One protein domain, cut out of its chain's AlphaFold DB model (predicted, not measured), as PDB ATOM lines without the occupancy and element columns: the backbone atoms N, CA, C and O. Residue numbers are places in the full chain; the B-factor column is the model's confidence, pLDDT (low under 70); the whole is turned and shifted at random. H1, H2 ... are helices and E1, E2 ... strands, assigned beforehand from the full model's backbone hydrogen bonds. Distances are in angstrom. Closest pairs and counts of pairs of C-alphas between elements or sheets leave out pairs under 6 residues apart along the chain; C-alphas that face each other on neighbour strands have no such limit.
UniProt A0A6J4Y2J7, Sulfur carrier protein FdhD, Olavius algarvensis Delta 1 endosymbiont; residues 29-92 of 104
ATOM      1  N   GLU A  29      50.746  -1.875 292.855       70.69
ATOM      2  CA  GLU A  29      49.998  -2.862 292.049       70.69
ATOM      3  C   GLU A  29      50.503  -3.112 290.605       70.69
ATOM      4  O   GLU A  29      51.236  -2.317 290.004       70.69
ATOM      5  N   ALA A  30      49.940  -4.155 289.969       53.50
ATOM      6  CA  ALA A  30      49.702  -4.191 288.520       53.50
ATOM      7  C   ALA A  30      48.197  -3.975 288.197       53.50
ATOM      8  O   ALA A  30      47.398  -4.709 288.773       53.50
ATOM      9  N   PRO A  31      47.765  -3.117 287.229       49.94
ATOM     10  CA  PRO A  31      48.532  -2.287 286.301       49.94
ATOM     11  C   PRO A  31      48.157  -0.778 286.274       49.94
ATOM     12  O   PRO A  31      47.074  -0.380 285.856       49.94
ATOM     13  N   LEU A  32      49.180   0.065 286.433       35.59
ATOM     14  CA  LEU A  32      49.641   0.895 285.307       35.59
ATOM     15  C   LEU A  32      50.881   0.251 284.664       35.59
ATOM     16  O   LEU A  32      51.869   0.905 284.349       35.59
ATOM     17  N   THR A  33      50.835  -1.060 284.461       53.78
ATOM     18  CA  THR A  33      51.574  -1.698 283.382       53.78
ATOM     19  C   THR A  33      51.019  -1.087 282.105       53.78
ATOM     20  O   THR A  33      49.815  -1.189 281.859       53.78
ATOM     21  N   ILE A  34      51.838  -0.442 281.278       52.91
ATOM     22  CA  ILE A  34      51.410  -0.274 279.890       52.91
ATOM     23  C   ILE A  34      51.318  -1.721 279.379       52.91
ATOM     24  O   ILE A  34      52.337  -2.376 279.220       52.91
ATOM     25  N   LYS A  35      50.116  -2.294 279.286       52.69
ATOM     26  CA  LYS A  35      49.912  -3.613 278.683       52.69
ATOM     27  C   LYS A  35      49.567  -3.371 277.228       52.69
ATOM     28  O   LYS A  35      48.629  -2.635 276.934       52.69
ATOM     29  N   VAL A  36      50.330  -3.978 276.331       54.22
ATOM     30  CA  VAL A  36      49.967  -4.091 274.916       54.22
ATOM     31  C   VAL A  36      49.755  -5.576 274.671       54.22
ATOM     32  O   VAL A  36      50.660  -6.378 274.903       54.22
ATOM     33  N   ASP A  37      48.544  -5.941 274.260       52.09
ATOM     34  CA  ASP A  37      48.150  -7.322 273.960       52.09
ATOM     35  C   ASP A  37      48.289  -8.288 275.156       52.09
ATOM     36  O   ASP A  37      48.889  -9.352 275.030       52.09
ATOM     37  N   ASN A  38      47.788  -7.912 276.342       56.88
ATOM     38  CA  ASN A  38      47.872  -8.689 277.600       56.88
ATOM     39  C   ASN A  38      49.290  -8.967 278.135       56.88
ATOM     40  O   ASN A  38      49.429  -9.468 279.251       56.88
ATOM     41  N   ASN A  39      50.327  -8.580 277.395       58.59
ATOM     42  CA  ASN A  39      51.715  -8.706 277.800       58.59
ATOM     43  C   ASN A  39      52.174  -7.466 278.570       58.59
ATOM     44  O   ASN A  39      51.826  -6.329 278.241       58.59
ATOM     45  N   GLU A  40      52.973  -7.706 279.603       81.62
ATOM     46  CA  GLU A  40      53.702  -6.673 280.333       81.62
ATOM     47  C   GLU A  40      54.759  -6.057 279.385       81.62
ATOM     48  O   GLU A  40      55.467  -6.781 278.674       81.62
ATOM     49  N   ILE A  41      54.816  -4.722 279.281       85.94
ATOM     50  CA  ILE A  41      55.636  -4.048 278.262       85.94
ATOM     51  C   ILE A  41      57.133  -4.162 278.512       85.94
ATOM     52  O   ILE A  41      57.880  -4.217 277.535       85.94
ATOM     53  N   VAL A  42      57.589  -4.199 279.761       88.00
ATOM     54  CA  VAL A  42      59.007  -4.394 280.078       88.00
ATOM     55  C   VAL A  42      59.464  -5.758 279.571       88.00
ATOM     56  O   VAL A  42      60.431  -5.827 278.812       88.00
ATOM     57  N   MET A  43      58.704  -6.816 279.858       88.81
ATOM     58  CA  MET A  43      58.985  -8.158 279.343       88.81
ATOM     59  C   MET A  43      58.980  -8.184 277.814       88.81
ATOM     60  O   MET A  43      59.927  -8.671 277.197       88.81
ATOM     61  N   LYS A  44      57.949  -7.611 277.176       88.44
ATOM     62  CA  LYS A  44      57.867  -7.557 275.706       88.44
ATOM     63  C   LYS A  44      59.061  -6.805 275.107       88.44
ATOM     64  O   LYS A  44      59.598  -7.220 274.083       88.44
ATOM     65  N   SER A  45      59.497  -5.725 275.750       91.00
ATOM     66  CA  SER A  45      60.633  -4.915 275.298       91.00
ATOM     67  C   SER A  45      61.949  -5.666 275.415       91.00
ATOM     68  O   SER A  45      62.732  -5.630 274.470       91.00
ATOM     69  N   ALA A  46      62.153  -6.422 276.497       91.44
ATOM     70  CA  ALA A  46      63.306  -7.308 276.627       91.44
ATOM     71  C   ALA A  46      63.347  -8.346 275.493       91.44
ATOM     72  O   ALA A  46      64.361  -8.460 274.804       91.44
ATOM     73  N   TYR A  47      62.227  -9.031 275.223       91.31
ATOM     74  CA  TYR A  47      62.133  -9.999 274.120       91.31
ATOM     75  C   TYR A  47      62.421  -9.375 272.749       91.31
ATOM     76  O   TYR A  47      63.101  -9.977 271.920       91.31
ATOM     77  N   MET A  48      61.932  -8.157 272.511       94.75
ATOM     78  CA  MET A  48      62.139  -7.424 271.257       94.75
ATOM     79  C   MET A  48      63.482  -6.678 271.196       94.75
ATOM     80  O   MET A  48      63.750  -6.008 270.202       94.75
ATOM     81  N   ARG A  49      64.327  -6.785 272.232       95.25
ATOM     82  CA  ARG A  49      65.608  -6.068 272.357       95.25
ATOM     83  C   ARG A  49      65.461  -4.544 272.251       95.25
ATOM     84  O   ARG A  49      66.276  -3.877 271.621       95.25
ATOM     85  N   ILE A  50      64.425  -3.993 272.879       95.25
ATOM     86  CA  ILE A  50      64.216  -2.549 273.029       95.25
ATOM     87  C   ILE A  50      64.772  -2.127 274.401       95.25
ATOM     88  O   ILE A  50      64.150  -2.427 275.420       95.25
ATOM     89  N   PRO A  51      65.922  -1.429 274.460       94.88
ATOM     90  CA  PRO A  51      66.625  -1.163 275.718       94.88
ATOM     91  C   PRO A  51      66.079   0.044 276.496       94.88
ATOM     92  O   PRO A  51      66.487   0.281 277.631       94.88
ATOM     93  N   VAL A  52      65.186   0.836 275.891       95.06
ATOM     94  CA  VAL A  52      64.667   2.079 276.479       95.06
ATOM     95  C   VAL A  52      63.149   2.131 276.382       95.06
ATOM     96  O   VAL A  52      62.573   2.002 275.302       95.06
ATOM     97  N   LEU A  53      62.508   2.416 277.512       92.44
ATOM     98  CA  LEU A  53      61.076   2.641 277.627       92.44
ATOM     99  C   LEU A  53      60.770   4.060 278.085       92.44
ATOM    100  O   LEU A  53      61.325   4.560 279.065       92.44
ATOM    101  N   ARG A  54      59.821   4.698 277.396       90.38
ATOM    102  CA  ARG A  54      59.322   6.029 277.740       90.38
ATOM    103  C   ARG A  54      57.824   5.988 278.027       90.38
ATOM    104  O   ARG A  54      57.026   5.687 277.146       90.38
ATOM    105  N   SER A  55      57.439   6.403 279.229       87.88
ATOM    106  CA  SER A  55      56.049   6.558 279.657       87.88
ATOM    107  C   SER A  55      55.678   8.035 279.833       87.88
ATOM    108  O   SER A  55      56.439   8.829 280.392       87.88
ATOM    109  N   ARG A  56      54.476   8.420 279.378       86.50
ATOM    110  CA  ARG A  56      53.902   9.759 279.632       86.50
ATOM    111  C   ARG A  56      53.344   9.903 281.051       86.50
ATOM    112  O   ARG A  56      53.292  11.022 281.554       86.50
ATOM    113  N   SER A  57      52.886   8.807 281.658       84.06
ATOM    114  CA  SER A  57      52.299   8.776 283.000       84.06
ATOM    115  C   SER A  57      53.398   8.520 284.028       84.06
ATOM    116  O   SER A  57      54.215   9.395 284.252       84.06
ATOM    117  N   GLY A  58      53.475   7.349 284.636       84.19
ATOM    118  CA  GLY A  58      54.535   6.959 285.561       84.19
ATOM    119  C   GLY A  58      54.906   5.502 285.333       84.19
ATOM    120  O   GLY A  58      54.682   4.976 284.240       84.19
ATOM    121  N   VAL A  59      55.449   4.878 286.371       86.69
ATOM    122  CA  VAL A  59      55.732   3.440 286.440       86.69
ATOM    123  C   VAL A  59      55.108   2.879 287.713       86.69
ATOM    124  O   VAL A  59      54.847   3.643 288.644       86.69
ATOM    125  N   THR A  60      54.867   1.573 287.751       87.38
ATOM    126  CA  THR A  60      54.538   0.843 288.984       87.38
ATOM    127  C   THR A  60      55.803   0.221 289.565       87.38
ATOM    128  O   THR A  60      56.809   0.102 288.859       87.38
ATOM    129  N   GLN A  61      55.761  -0.186 290.832       87.19
ATOM    130  CA  GLN A  61      56.892  -0.856 291.468       87.19
ATOM    131  C   GLN A  61      57.251  -2.158 290.748       87.19
ATOM    132  O   GLN A  61      58.397  -2.316 290.338       87.19
ATOM    133  N   MET A  62      56.264  -3.016 290.477       85.81
ATOM    134  CA  MET A  62      56.480  -4.272 289.751       85.81
ATOM    135  C   MET A  62      57.138  -4.054 288.376       85.81
ATOM    136  O   MET A  62      58.082  -4.751 288.014       85.81
ATOM    137  N   GLY A  63      56.662  -3.076 287.593       86.50
ATOM    138  CA  GLY A  63      57.248  -2.785 286.280       86.50
ATOM    139  C   GLY A  63      58.675  -2.235 286.384       86.50
ATOM    140  O   GLY A  63      59.522  -2.528 285.546       86.50
ATOM    141  N   LEU A  64      58.961  -1.452 287.426       89.88
ATOM    142  CA  LEU A  64      60.298  -0.931 287.685       89.88
ATOM    143  C   LEU A  64      61.281  -2.030 288.111       89.88
ATOM    144  O   LEU A  64      62.421  -2.022 287.652       89.88
ATOM    145  N   GLU A  65      60.854  -2.960 288.962       90.06
ATOM    146  CA  GLU A  65      61.665  -4.106 289.391       90.06
ATOM    147  C   GLU A  65      62.079  -4.955 288.187       90.06
ATOM    148  O   GLU A  65      63.273  -5.117 287.943       90.06
ATOM    149  N   LEU A  66      61.120  -5.337 287.335       89.75
ATOM    150  CA  LEU A  66      61.414  -6.046 286.084       89.75
ATOM    151  C   LEU A  66      62.402  -5.279 285.198       89.75
ATOM    152  O   LEU A  66      63.303  -5.866 284.606       89.75
ATOM    153  N   ALA A  67      62.249  -3.958 285.091       92.38
ATOM    154  CA  ALA A  67      63.125  -3.160 284.245       92.38
ATOM    155  C   ALA A  67      64.555  -3.090 284.782       92.38
ATOM    156  O   ALA A  67      65.493  -3.054 283.990       92.38
ATOM    157  N   ARG A  68      64.731  -3.079 286.107       93.25
ATOM    158  CA  ARG A  68      66.052  -3.130 286.746       93.25
ATOM    159  C   ARG A  68      66.711  -4.483 286.519       93.25
ATOM    160  O   ARG A  68      67.849  -4.511 286.061       93.25
ATOM    161  N   ASP A  69      65.973  -5.567 286.741       93.19
ATOM    162  CA  ASP A  69      66.469  -6.935 286.556       93.19
ATOM    163  C   ASP A  69      66.895  -7.201 285.107       93.19
ATOM    164  O   ASP A  69      67.886  -7.881 284.847       93.19
ATOM    165  N   LEU A  70      66.169  -6.623 284.148       93.25
ATOM    166  CA  LEU A  70      66.419  -6.785 282.714       93.25
ATOM    167  C   LEU A  70      67.360  -5.720 282.128       93.25
ATOM    168  O   LEU A  70      67.618  -5.737 280.924       93.25
ATOM    169  N   GLY A  71      67.856  -4.780 282.940       94.31
ATOM    170  CA  GLY A  71      68.747  -3.708 282.483       94.31
ATOM    171  C   GLY A  71      68.101  -2.719 281.503       94.31
ATOM    172  O   GLY A  71      68.795  -2.092 280.704       94.31
ATOM    173  N   ILE A  72      66.774  -2.575 281.539       95.12
ATOM    174  CA  ILE A  72      66.025  -1.654 280.682       95.12
ATOM    175  C   ILE A  72      66.013  -0.259 281.310       95.12
ATOM    176  O   ILE A  72      65.629  -0.063 282.468       95.12
ATOM    177  N   THR A  73      66.371   0.740 280.507       96.31
ATOM    178  CA  THR A  73      66.259   2.150 280.884       96.31
ATOM    179  C   THR A  73      64.795   2.570 280.854       96.31
ATOM    180  O   THR A  73      64.126   2.441 279.827       96.31
ATOM    181  N   VAL A  74      64.291   3.131 281.954       93.88
ATOM    182  CA  VAL A  74      62.887   3.553 282.056       93.88
ATOM    183  C   VAL A  74      62.790   5.025 282.406       93.88
ATOM    184  O   VAL A  74      63.218   5.463 283.474       93.88
ATOM    185  N   ILE A  75      62.151   5.779 281.515       92.81
ATOM    186  CA  ILE A  75      61.865   7.201 281.676       92.81
ATOM    187  C   ILE A  75      60.350   7.368 281.792       92.81
ATOM    188  O   ILE A  75      59.613   7.100 280.846       92.81
ATOM    189  N   GLY A  76      59.864   7.834 282.936       90.56
ATOM    190  CA  GLY A  76      58.444   8.121 283.146       90.56
ATOM    191  C   GLY A  76      58.169   9.614 283.280       90.56
ATOM    192  O   GLY A  76      59.081  10.447 283.264       90.56
ATOM    193  N   ARG A  77      56.879   9.958 283.381       88.25
ATOM    194  CA  ARG A  77      56.378  11.342 283.404       88.25
ATOM    195  C   ARG A  77      56.909  12.174 282.244       88.25
ATOM    196  O   ARG A  77      57.015  13.380 282.362       88.25
ATOM    197  N   ALA A  78      57.241  11.563 281.108       84.12
ATOM    198  CA  ALA A  78      57.985  12.224 280.046       84.12
ATOM    199  C   ALA A  78      57.097  13.178 279.222       84.12
ATOM    200  O   ALA A  78      56.871  12.968 278.031       84.12
ATOM    201  N   LYS A  79      56.569  14.227 279.853       81.38
ATOM    202  CA  LYS A  79      55.751  15.291 279.272       81.38
ATOM    203  C   LYS A  79      56.304  16.637 279.750       81.38
ATOM    204  O   LYS A  79      56.318  16.922 280.943       81.38
ATOM    205  N   GLY A  80      56.717  17.491 278.814       77.50
ATOM    206  CA  GLY A  80      57.304  18.792 279.146       77.50
ATOM    207  C   GLY A  80      58.675  18.664 279.818       77.50
ATOM    208  O   GLY A  80      59.471  17.811 279.437       77.50
ATOM    209  N   LYS A  81      58.954  19.529 280.802       72.69
ATOM    210  CA  LYS A  81      60.275  19.647 281.455       72.69
ATOM    211  C   LYS A  81      60.482  18.729 282.666       72.69
ATOM    212  O   LYS A  81      61.612  18.580 283.114       72.69
ATOM    213  N   ARG A  82      59.410  18.142 283.207       76.75
ATOM    214  CA  ARG A  82      59.442  17.306 284.416       76.75
ATOM    215  C   ARG A  82      59.408  15.844 284.001       76.75
ATOM    216  O   ARG A  82      58.331  15.322 283.751       76.75
ATOM    217  N   ARG A  83      60.575  15.215 283.885       86.69
ATOM    218  CA  ARG A  83      60.743  13.792 283.551       86.69
ATOM    219  C   ARG A  83      61.547  13.114 284.650       86.69
ATOM    220  O   ARG A  83      62.388  13.767 285.262       86.69
ATOM    221  N   PHE A  84      61.324  11.820 284.841       91.44
ATOM    222  CA  PHE A  84      62.093  11.031 285.797       91.44
ATOM    223  C   PHE A  84      62.692   9.810 285.122       91.44
ATOM    224  O   PHE A  84      61.996   9.099 284.393       91.44
ATOM    225  N   THR A  85      63.963   9.557 285.395       94.06
ATOM    226  CA  THR A  85      64.624   8.298 285.060       94.06
ATOM    227  C   THR A  85      64.539   7.375 286.266       94.06
ATOM    228  O   THR A  85      65.120   7.662 287.308       94.06
ATOM    229  N   TYR A  86      63.806   6.275 286.128       93.75
ATOM    230  CA  TYR A  86      63.559   5.313 287.204       93.75
ATOM    231  C   TYR A  86      64.583   4.163 287.219       93.75
ATOM    232  O   TYR A  86      64.882   3.611 288.278       93.75
ATOM    233  N   SER A  87      65.122   3.812 286.045       94.38
ATOM    234  CA  SER A  87      66.135   2.768 285.830       94.38
ATOM    235  C   SER A  87      67.068   3.167 284.682       94.38
ATOM    236  O   SER A  87      66.633   3.885 283.776       94.38
ATOM    237  N   GLY A  88      68.319   2.693 284.707       94.38
ATOM    238  CA  GLY A  88      69.297   2.892 283.633       94.38
ATOM    239  C   GLY A  88      69.803   4.330 283.493       94.38
ATOM    240  O   GLY A  88      70.026   4.788 282.377       94.38
ATOM    241  N   SER A  89      69.961   5.062 284.601       93.62
ATOM    242  CA  SER A  89      70.504   6.434 284.604       93.62
ATOM    243  C   SER A  89      71.868   6.547 283.942       93.62
ATOM    244  O   SER A  89      72.122   7.533 283.259       93.62
ATOM    245  N   ASP A  90      72.698   5.519 284.083       94.06
ATOM    246  CA  ASP A  90      74.054   5.484 283.530       94.06
ATOM    247  C   ASP A  90      74.046   5.451 281.992       94.06
ATOM    248  O   ASP A  90      75.026   5.814 281.347       94.06
ATOM    249  N   ASN A  91      72.905   5.093 281.395       94.06
ATOM    250  CA  ASN A  91      72.687   5.094 279.951       94.06
ATOM    251  C   ASN A  91      72.177   6.450 279.423       94.06
ATOM    252  O   ASN A  91      71.793   6.543 278.255       94.06
ATOM    253  N   ILE A  92      72.094   7.490 280.264       91.81
ATOM    254  CA  ILE A  92      71.502   8.785 279.913       91.81
ATOM    255  C   ILE A  92      72.521   9.912 280.060       91.81
ATOM    256  O   ILE A  92      73.067  10.159 281.131       91.81
TER     257      ILE A  92
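Overview. This is residues 29 to 92 of the 104 residues of the protein "Sulfur carrier protein FdhD" of Olavius algarvensis Delta 1 endosymbiont (UniProt A0A6J4Y2J7). Two short helices, H1 and H2, lie side by side and pack on a small sheet of three strands, with H2 over the edge strand E3. The turn of the hairpin of E2 and E3 makes one end of the longest axis, and the stretch of residues 29 to 40 before H1 reaches the other end at Asn 38. The printed part has 64 residues with two named helices and three named strands, in the order H1, E1, H2, E2, E3; the sheet runs E1, E2, E3 and is mixed, and the class is mixed, helices and strands. The whole is compact, with a radius of gyration of the C-alphas of 10.9 A, and its outline is rounded, with spans of 31 by 22 by 18 A.

Along the chain. Start at C-alpha 29, at (49.998, -2.862, 292.049), and read through residues 29 to 40, a stretch with no named element. Within it you will find a short pairing, residues 35 to 36 with residues 39 to 40, antiparallel. Find C-alpha 41 at (55.636, -4.048, 278.262); from there H1 runs through residues 41 to 47, 9.7 A from first to last C-alpha. Next comes E1, residues 52 to 54, 6.8 A long. H2 takes residues 61 to 69, from C-alpha 61 at (56.892, -0.856, 291.468), and is 12.4 A long. Then look for the two longer strands: E2, residues 73 to 79, spans 16.9 A, and E3, residues 82 to 87, spans 16.1 A and ends at C-alpha 87, at (66.135, 2.768, 285.830). Residues 88 to 92 follow it to the end of the printed part.

Arrangement. Begin with the sheet, where E2 is the inner strand and E1 and E3 are the edge strands. E1 and E2 are parallel, at 21 degrees; look at N 53 and O 73, 2.8 A apart, and N 75 and O 53, 2.9 A apart, both within hydrogen-bond range. E2 and E3 form a hairpin, antiparallel at 165 degrees, with N 86 and O 74 at 2.8 A and N 76 and O 84 at 2.9 A, both within hydrogen-bond range. E1, H2 and E2 make a strand-helix-strand unit, two parallel neighbour strands with a helix between them along the chain, and its crossover is right-handed. The helices and the sheet make two layers, H1 and H2 on one face of the sheet. H2 has a height over the sheet of 8.5 A, on a local plane fitted to just 6 C-alphas. It lies over E3 and runs along the strands, at 19 degrees to E3 on the local plane; their closest C-alphas are those of Arg 68 and Ser 87, 6.0 A apart. H1 is on the sheet too, and its closest C-alphas with E1 are those of Val 42 and Leu 53, 7.7 A apart. H1 and H2 touch, with the C-alphas of Val 42 and Ala 67 the closest, 6.0 A apart. They run the same way at a shallow tilt of 19 degrees. In H1 and H2 every O i to N i+4 pair is within hydrogen-bond range.

Size, cuts and confidence. The two C-alphas farthest apart are those of Asn 38 and Lys 81, 31.2 A. From the first printed C-alpha, Glu 29, to the last, Ile 92, it is 27.3 A. The printed part has no cut. The links from H1 to E1, H2 to E2 and E2 to E3 are tight, and the link from E1 to H2, with 6 residues, is short. Look in the B-factor column: the mean pLDDT of the printed part of this predicted model is 83.5, and residues 30 to 39 are under 70.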